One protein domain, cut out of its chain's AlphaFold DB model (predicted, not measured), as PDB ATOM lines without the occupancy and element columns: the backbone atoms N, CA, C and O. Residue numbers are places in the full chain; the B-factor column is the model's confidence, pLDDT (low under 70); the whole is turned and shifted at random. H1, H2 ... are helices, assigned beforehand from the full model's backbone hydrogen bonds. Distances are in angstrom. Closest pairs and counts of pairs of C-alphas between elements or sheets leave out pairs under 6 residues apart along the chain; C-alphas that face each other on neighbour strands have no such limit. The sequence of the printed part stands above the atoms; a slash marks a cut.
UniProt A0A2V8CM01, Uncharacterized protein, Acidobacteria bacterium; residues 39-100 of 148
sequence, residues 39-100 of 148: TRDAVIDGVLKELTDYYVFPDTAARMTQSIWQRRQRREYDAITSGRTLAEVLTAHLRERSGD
ATOM      1  N   THR A  39     219.193 163.513 179.397       89.56
ATOM      2  CA  THR A  39     218.192 163.775 180.432       89.56
ATOM      3  C   THR A  39     216.811 163.878 179.806       89.56
ATOM      4  O   THR A  39     215.850 163.309 180.320       89.56
ATOM      5  N   ARG A  40     216.706 164.558 178.661       92.50
ATOM      6  CA  ARG A  40     215.456 164.665 177.907       92.50
ATOM      7  C   ARG A  40     214.930 163.297 177.480       92.50
ATOM      8  O   ARG A  40     213.754 163.010 177.688       92.50
ATOM      9  N   ASP A  41     215.798 162.460 176.920       91.69
ATOM     10  CA  ASP A  41     215.445 161.103 176.510       91.69
ATOM     11  C   ASP A  41     215.013 160.251 177.706       91.69
ATOM     12  O   ASP A  41     213.963 159.614 177.647       91.69
ATOM     13  N   ALA A  42     215.740 160.320 178.825       91.12
ATOM     14  CA  ALA A  42     215.387 159.602 180.047       91.12
ATOM     15  C   ALA A  42     214.016 160.021 180.605       91.12
ATOM     16  O   ALA A  42     213.242 159.175 181.054       91.12
ATOM     17  N   VAL A  43     213.689 161.317 180.555       91.25
ATOM     18  CA  VAL A  43     212.371 161.827 180.965       91.25
ATOM     19  C   VAL A  43     211.274 161.304 180.040       91.25
ATOM     20  O   VAL A  43     210.243 160.836 180.524       91.25
ATOM     21  N   ILE A  44     211.488 161.345 178.723       90.62
ATOM     22  CA  ILE A  44     210.517 160.829 177.748       90.62
ATOM     23  C   ILE A  44     210.302 159.327 177.963       90.62
ATOM     24  O   ILE A  44     209.155 158.889 178.050       90.62
ATOM     25  N   ASP A  45     211.371 158.548 178.109       92.38
ATOM     26  CA  ASP A  45     211.297 157.104 178.335       92.38
ATOM     27  C   ASP A  45     210.589 156.772 179.657       92.38
ATOM     28  O   ASP A  45     209.751 155.869 179.706       92.38
ATOM     29  N   GLY A  46     210.855 157.550 180.712       91.25
ATOM     30  CA  GLY A  46     210.144 157.451 181.985       91.25
ATOM     31  C   GLY A  46     208.641 157.670 181.820       91.25
ATOM     32  O   GLY A  46     207.845 156.859 182.286       91.25
ATOM     33  N   VAL A  47     208.237 158.710 181.089       89.38
ATOM     34  CA  VAL A  47     206.817 158.997 180.836       89.38
ATOM     35  C   VAL A  47     206.148 157.899 180.007       89.38
ATOM     36  O   VAL A  47     205.033 157.490 180.329       89.38
ATOM     37  N   LEU A  48     206.817 157.372 178.977       89.75
ATOM     38  CA  LEU A  48     206.288 156.262 178.176       89.75
ATOM     39  C   LEU A  48     206.085 154.989 179.009       89.75
ATOM     40  O   LEU A  48     205.080 154.287 178.850       89.75
ATOM     41  N   LYS A  49     207.029 154.702 179.911       89.06
ATOM     42  CA  LYS A  49     206.948 153.573 180.836       89.06
ATOM     43  C   LYS A  49     205.794 153.740 181.823       89.06
ATOM     44  O   LYS A  49     204.987 152.829 181.957       89.06
ATOM     45  N   GLU A  50     205.678 154.903 182.458       87.44
ATOM     46  CA  GLU A  50     204.603 155.192 183.416       87.44
ATOM     47  C   GLU A  50     203.212 155.090 182.769       87.44
ATOM     48  O   GLU A  50     202.299 154.498 183.345       87.44
ATOM     49  N   LEU A  51     203.057 155.586 181.534       85.75
ATOM     50  CA  LEU A  51     201.811 155.440 180.776       85.75
ATOM     51  C   LEU A  51     201.465 153.975 180.504       85.75
ATOM     52  O   LEU A  51     200.301 153.598 180.578       85.75
ATOM     53  N   THR A  52     202.457 153.148 180.193       84.12
ATOM     54  CA  THR A  52     202.224 151.735 179.861       84.12
ATOM     55  C   THR A  52     201.941 150.896 181.109       84.12
ATOM     56  O   THR A  52     201.085 150.015 181.071       84.12
ATOM     57  N   ASP A  53     202.628 151.180 182.215       82.50
ATOM     58  CA  ASP A  53     202.590 150.352 183.423       82.50
ATOM     59  C   ASP A  53     201.450 150.726 184.384       82.50
ATOM     60  O   ASP A  53     200.942 149.855 185.095       82.50
ATOM     61  N   TYR A  54     201.056 152.005 184.436       80.62
ATOM     62  CA  TYR A  54     200.183 152.522 185.499       80.62
ATOM     63  C   TYR A  54     198.926 153.246 185.014       80.62
ATOM     64  O   TYR A  54     198.061 153.574 185.832       80.62
ATOM     65  N   TYR A  55     198.780 153.508 183.715       79.69
ATOM     66  CA  TYR A  55     197.605 154.218 183.223       79.69
ATOM     67  C   TYR A  55     196.369 153.308 183.169       79.69
ATOM     68  O   TYR A  55     196.404 152.187 182.672       79.69
ATOM     69  N   VAL A  56     195.241 153.828 183.658       78.50
ATOM     70  CA  VAL A  56     194.007 153.058 183.900       78.50
ATOM     71  C   VAL A  56     193.336 152.565 182.607       78.50
ATOM     72  O   VAL A  56     192.624 151.564 182.632       78.50
ATOM     73  N   PHE A  57     193.573 153.234 181.472       80.44
ATOM     74  CA  PHE A  57     193.000 152.865 180.173       80.44
ATOM     75  C   PHE A  57     194.093 152.450 179.176       80.44
ATOM     76  O   PHE A  57     194.670 153.324 178.518       80.44
ATOM     77  N   PRO A  58     194.375 151.145 179.020       80.12
ATOM     78  CA  PRO A  58     195.514 150.669 178.233       80.12
ATOM     79  C   PRO A  58     195.441 151.081 176.753       80.12
ATOM     80  O   PRO A  58     196.456 151.461 176.175       80.12
ATOM     81  N   ASP A  59     194.252 151.109 176.146       83.69
ATOM     82  CA  ASP A  59     194.071 151.577 174.764       83.69
ATOM     83  C   ASP A  59     194.435 153.056 174.579       83.69
ATOM     84  O   ASP A  59     195.066 153.441 173.592       83.69
ATOM     85  N   THR A  60     194.054 153.908 175.534       84.50
ATOM     86  CA  THR A  60     194.393 155.337 175.505       84.50
ATOM     87  C   THR A  60     195.883 155.541 175.768       84.50
ATOM     88  O   THR A  60     196.514 156.329 175.063       84.50
ATOM     89  N   ALA A  61     196.465 154.789 176.708       85.75
ATOM     90  CA  ALA A  61     197.904 154.797 176.957       85.75
ATOM     91  C   ALA A  61     198.697 154.423 175.702       85.75
ATOM     92  O   ALA A  61     199.612 155.146 175.320       85.75
ATOM     93  N   ALA A  62     198.300 153.357 175.000       88.50
ATOM     94  CA  ALA A  62     198.943 152.938 173.759       88.50
ATOM     95  C   ALA A  62     198.907 154.047 172.692       88.50
ATOM     96  O   ALA A  62     199.923 154.329 172.053       88.50
ATOM     97  N   ARG A  63     197.769 154.739 172.543       88.62
ATOM     98  CA  ARG A  63     197.623 155.875 171.612       88.62
ATOM     99  C   ARG A  63     198.499 157.067 172.000       88.62
ATOM    100  O   ARG A  63     199.119 157.678 171.127       88.62
ATOM    101  N   MET A  64     198.565 157.405 173.289       87.44
ATOM    102  CA  MET A  64     199.445 158.461 173.797       87.44
ATOM    103  C   MET A  64     200.915 158.117 173.552       87.44
ATOM    104  O   MET A  64     201.631 158.908 172.942       87.44
ATOM    105  N   THR A  65     201.340 156.919 173.958       90.06
ATOM    106  CA  THR A  65     202.700 156.403 173.776       90.06
ATOM    107  C   THR A  65     203.108 156.433 172.309       90.06
ATOM    108  O   THR A  65     204.164 156.972 171.972       90.06
ATOM    109  N   GLN A  66     202.244 155.954 171.410       91.50
ATOM    110  CA  GLN A  66     202.496 155.998 169.972       91.50
ATOM    111  C   GLN A  66     202.653 157.437 169.462       91.50
ATOM    112  O   GLN A  66     203.555 157.714 168.671       91.50
ATOM    113  N   SER A  67     201.819 158.370 169.929       90.94
ATOM    114  CA  SER A  67     201.923 159.776 169.536       90.94
ATOM    115  C   SER A  67     203.229 160.413 170.012       90.94
ATOM    116  O   SER A  67     203.855 161.145 169.249       90.94
ATOM    117  N   ILE A  68     203.655 160.156 171.251       92.69
ATOM    118  CA  ILE A  68     204.929 160.674 171.768       92.69
ATOM    119  C   ILE A  68     206.106 160.071 170.997       92.69
ATOM    120  O   ILE A  68     207.023 160.805 170.623       92.69
ATOM    121  N   TRP A  69     206.049 158.777 170.676       91.88
ATOM    122  CA  TRP A  69     207.073 158.100 169.882       91.88
ATOM    123  C   TRP A  69     207.205 158.696 168.474       91.88
ATOM    124  O   TRP A  69     208.309 159.014 168.043       91.88
ATOM    125  N   GLN A  70     206.088 158.936 167.780       92.38
ATOM    126  CA  GLN A  70     206.093 159.581 166.461       92.38
ATOM    127  C   GLN A  70     206.727 160.977 166.508       92.38
ATOM    128  O   GLN A  70     207.549 161.312 165.657       92.38
ATOM    129  N   ARG A  71     206.396 161.776 167.528       91.50
ATOM    130  CA  ARG A  71     206.962 163.122 167.710       91.50
ATOM    131  C   ARG A  71     208.458 163.089 168.030       91.50
ATOM    132  O   ARG A  71     209.221 163.913 167.525       91.50
ATOM    133  N   ARG A  72     208.900 162.090 168.803       90.94
ATOM    134  CA  ARG A  72     210.325 161.834 169.063       90.94
ATOM    135  C   ARG A  72     211.070 161.481 167.776       90.94
ATOM    136  O   ARG A  72     212.121 162.052 167.524       90.94
ATOM    137  N   GLN A  73     210.505 160.626 166.921       91.69
ATOM    138  CA  GLN A  73     211.109 160.294 165.620       91.69
ATOM    139  C   GLN A  73     211.230 161.514 164.697       91.69
ATOM    140  O   GLN A  73     212.182 161.630 163.929       91.69
ATOM    141  N   ARG A  74     210.297 162.464 164.812       92.12
ATOM    142  CA  ARG A  74     210.357 163.760 164.124       92.12
ATOM    143  C   ARG A  74     211.337 164.757 164.752       92.12
ATOM    144  O   ARG A  74     211.436 165.873 164.246       92.12
ATOM    145  N   ARG A  75     212.044 164.380 165.825       91.50
ATOM    146  CA  ARG A  75     212.987 165.233 166.572       91.50
ATOM    147  C   ARG A  75     212.351 166.518 167.114       91.50
ATOM    148  O   ARG A  75     213.024 167.523 167.306       91.50
ATOM    149  N   GLU A  76     211.046 166.497 167.398       91.06
ATOM    150  CA  GLU A  76     210.316 167.680 167.893       91.06
ATOM    151  C   GLU A  76     210.800 168.149 169.269       91.06
ATOM    152  O   GLU A  76     210.683 169.325 169.603       91.06
ATOM    153  N   TYR A  77     211.357 167.236 170.064       91.38
ATOM    154  CA  TYR A  77     211.867 167.548 171.395       91.38
ATOM    155  C   TYR A  77     213.339 167.981 171.378       91.38
ATOM    156  O   TYR A  77     213.819 168.508 172.378       91.38
ATOM    157  N   ASP A  78     214.055 167.820 170.259       89.50
ATOM    158  CA  ASP A  78     215.512 167.996 170.201       89.50
ATOM    159  C   ASP A  78     215.952 169.432 170.523       89.50
ATOM    160  O   ASP A  78     216.997 169.651 171.143       89.50
ATOM    161  N   ALA A  79     215.109 170.401 170.160       89.38
ATOM    162  CA  ALA A  79     215.333 171.824 170.389       89.38
ATOM    163  C   ALA A  79     215.055 172.276 171.839       89.38
ATOM    164  O   ALA A  79     215.386 173.405 172.195       89.38
ATOM    165  N   ILE A  80     214.449 171.434 172.685       89.44
ATOM    166  CA  ILE A  80     213.966 171.845 174.010       89.44
ATOM    167  C   ILE A  80     215.043 171.636 175.074       89.44
ATOM    168  O   ILE A  80     215.194 170.550 175.629       89.44
ATOM    169  N   THR A  81     215.795 172.678 175.401       90.75
ATOM    170  CA  THR A  81     216.842 172.636 176.439       90.75
ATOM    171  C   THR A  81     216.356 173.079 177.816       90.75
ATOM    172  O   THR A  81     217.122 173.033 178.767       90.75
ATOM    173  N   SER A  82     215.091 173.477 177.945       90.19
ATOM    174  CA  SER A  82     214.463 173.898 179.201       90.19
ATOM    175  C   SER A  82     213.626 172.761 179.783       90.19
ATOM    176  O   SER A  82     212.733 172.235 179.110       90.19
ATOM    177  N   GLY A  83     213.885 172.397 181.040       85.19
ATOM    178  CA  GLY A  83     213.110 171.388 181.759       85.19
ATOM    179  C   GLY A  83     211.639 171.785 181.898       85.19
ATOM    180  O   GLY A  83     210.754 170.959 181.658       85.19
ATOM    181  N   ARG A  84     211.362 173.065 182.190       86.44
ATOM    182  CA  ARG A  84     209.987 173.583 182.244       86.44
ATOM    183  C   ARG A  84     209.288 173.450 180.895       86.44
ATOM    184  O   ARG A  84     208.186 172.912 180.826       86.44
ATOM    185  N   THR A  85     209.951 173.883 179.825       86.94
ATOM    186  CA  THR A  85     209.387 173.830 178.470       86.94
ATOM    187  C   THR A  85     209.118 172.388 178.046       86.94
ATOM    188  O   THR A  85     208.074 172.104 177.463       86.94
ATOM    189  N   LEU A  86     210.013 171.447 178.378       88.50
ATOM    190  CA  LEU A  86     209.801 170.029 178.085       88.50
ATOM    191  C   LEU A  86     208.545 169.506 178.786       88.50
ATOM    192  O   LEU A  86     207.719 168.857 178.146       88.50
ATOM    193  N   ALA A  87     208.384 169.807 180.077       87.25
ATOM    194  CA  ALA A  87     207.229 169.373 180.854       87.25
ATOM    195  C   ALA A  87     205.914 169.951 180.307       87.25
ATOM    196  O   ALA A  87     204.921 169.227 180.180       87.25
ATOM    197  N   GLU A  88     205.903 171.234 179.943       87.56
ATOM    198  CA  GLU A  88     204.742 171.908 179.356       87.56
ATOM    199  C   GLU A  88     204.347 171.291 178.011       87.56
ATOM    200  O   GLU A  88     203.189 170.913 177.817       87.56
ATOM    201  N   VAL A  89     205.316 171.129 177.105       89.19
ATOM    202  CA  VAL A  89     205.095 170.551 175.772       89.19
ATOM    203  C   VAL A  89     204.628 169.100 175.877       89.19
ATOM    204  O   VAL A  89     203.651 168.716 175.233       89.19
ATOM    205  N   LEU A  90     205.272 168.293 176.722       88.94
ATOM    206  CA  LEU A  90     204.900 166.893 176.908       88.94
ATOM    207  C   LEU A  90     203.483 166.769 177.481       88.94
ATOM    208  O   LEU A  90     202.676 165.986 176.983       88.94
ATOM    209  N   THR A  91     203.140 167.611 178.460       85.69
ATOM    210  CA  THR A  91     201.783 167.682 179.019       85.69
ATOM    211  C   THR A  91     200.756 168.071 177.956       85.69
ATOM    212  O   THR A  91     199.674 167.484 177.902       85.69
ATOM    213  N   ALA A  92     201.076 169.038 177.092       87.00
ATOM    214  CA  ALA A  92     200.197 169.450 176.002       87.00
ATOM    215  C   ALA A  92     199.946 168.302 175.009       87.00
ATOM    216  O   ALA A  92     198.794 168.020 174.677       87.00
ATOM    217  N   HIS A  93     200.997 167.586 174.603       87.88
ATOM    218  CA  HIS A  93     200.890 166.455 173.677       87.88
ATOM    219  C   HIS A  93     200.092 165.281 174.256       87.88
ATOM    220  O   HIS A  93     199.310 164.649 173.544       87.88
ATOM    221  N   LEU A  94     200.247 164.997 175.550       85.50
ATOM    222  CA  LEU A  94     199.460 163.960 176.218       85.50
ATOM    223  C   LEU A  94     197.985 164.358 176.326       85.50
ATOM    224  O   LEU A  94     197.107 163.546 176.037       85.50
ATOM    225  N   ARG A  95     197.696 165.619 176.668       81.88
ATOM    226  CA  ARG A  95     196.322 166.142 176.749       81.88
ATOM    227  C   ARG A  95     195.592 166.098 175.413       81.88
ATOM    228  O   ARG A  95     194.429 165.707 175.387       81.88
ATOM    229  N   GLU A  96     196.272 166.436 174.320       81.06
ATOM    230  CA  GLU A  96     195.720 166.367 172.961       81.06
ATOM    231  C   GLU A  96     195.188 164.963 172.629       81.06
ATOM    232  O   GLU A  96     194.139 164.812 172.006       81.06
ATOM    233  N   ARG A  97     195.893 163.918 173.081       74.50
ATOM    234  CA  ARG A  97     195.550 162.517 172.798       74.50
ATOM    235  C   ARG A  97     194.689 161.852 173.863       74.50
ATOM    236  O   ARG A  97     194.060 160.841 173.561       74.50
ATOM    237  N   SER A  98     194.632 162.407 175.074       64.50
ATOM    238  CA  SER A  98     193.886 161.822 176.191       64.50
ATOM    239  C   SER A  98     192.387 161.742 175.950       64.50
ATOM    240  O   SER A  98     191.727 160.941 176.604       64.50
ATOM    241  N   GLY A  99     191.837 162.579 175.062       60.31
ATOM    242  CA  GLY A  99     190.391 162.643 174.818       60.31
ATOM    243  C   GLY A  99     189.574 162.939 176.080       60.31
ATOM    244  O   GLY A  99     188.360 162.736 176.102       60.31
ATOM    245  N   ASP A 100     190.243 163.390 177.143       54.19
ATOM    246  CA  ASP A 100     189.648 163.523 178.451       54.19
ATOM    247  C   ASP A 100     188.883 164.846 178.512       54.19
ATOM    248  O   ASP A 100     189.445 165.945 178.463       54.19
TER     249      ASP A 100
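What this domain is: This is residues 39 to 100 of the 148 residues of an uncharacterized protein of Acidobacteria bacterium (UniProt A0A2V8CM01). Look for three helices of 16 residues each, their centres making a triangle: H1 and H2 form a helical hairpin, and H3 comes back splayed at a steep tilt to H2, meeting it with residues 93 to 98. The opposite end is looser, where residues 74 to 82 bridge the spread between H2 and H3. The printed part has 62 residues with named helices in the order H1, H2, H3 and no named strand, and its class is all helix. It is compact, with a radius of gyration of the C-alphas of 11.1 A, and only just elongated, spanning 31 by 21 by 20 A.

Where its parts are: Find C-alpha 39 at (218.192, 163.775, 180.432); from there H1, residues 39 to 54, runs 21.8 A. H2, residues 58 to 73, begins at C-alpha 58 at (195.514, 150.669, 178.233) and runs 22.2 A. H3, residues 83 to 98, also measures 22.2 A and ends at C-alpha 98 at (193.886, 161.822, 176.191).

How they stand to each other: H1 touches H2 with residues 48 to 52 alone, the closest C-alphas being those of Leu 51 and Ala 61, 5.5 A apart. They run opposite ways at a shallow tilt of 16 degrees. H3 touches H2 with residues 93 to 98 alone, and the closest C-alphas, of Met 64 and Arg 97, are 5.7 A apart. These two run opposite ways at a steep tilt of 48 degrees. H1 and H3 are close but not clearly touching, the closest C-alphas, of Arg 40 and Leu 86, being 7.8 A apart. They run the same way at a shallow tilt of 33 degrees, only just short of steep. Each O i to N i+4 pair is within hydrogen-bond range in H1 and H2, and 11 of 12 are in H3.

The domain as a whole: The C-alphas farthest apart, of Val 56 and Ala 79, are 31.5 A apart. The printed part has no cut. The link from H1 to H2 is tight and that from H2 to H3 is short. The mean pLDDT of the printed part is 86.4; look for values under 70 at residues 98 to 100.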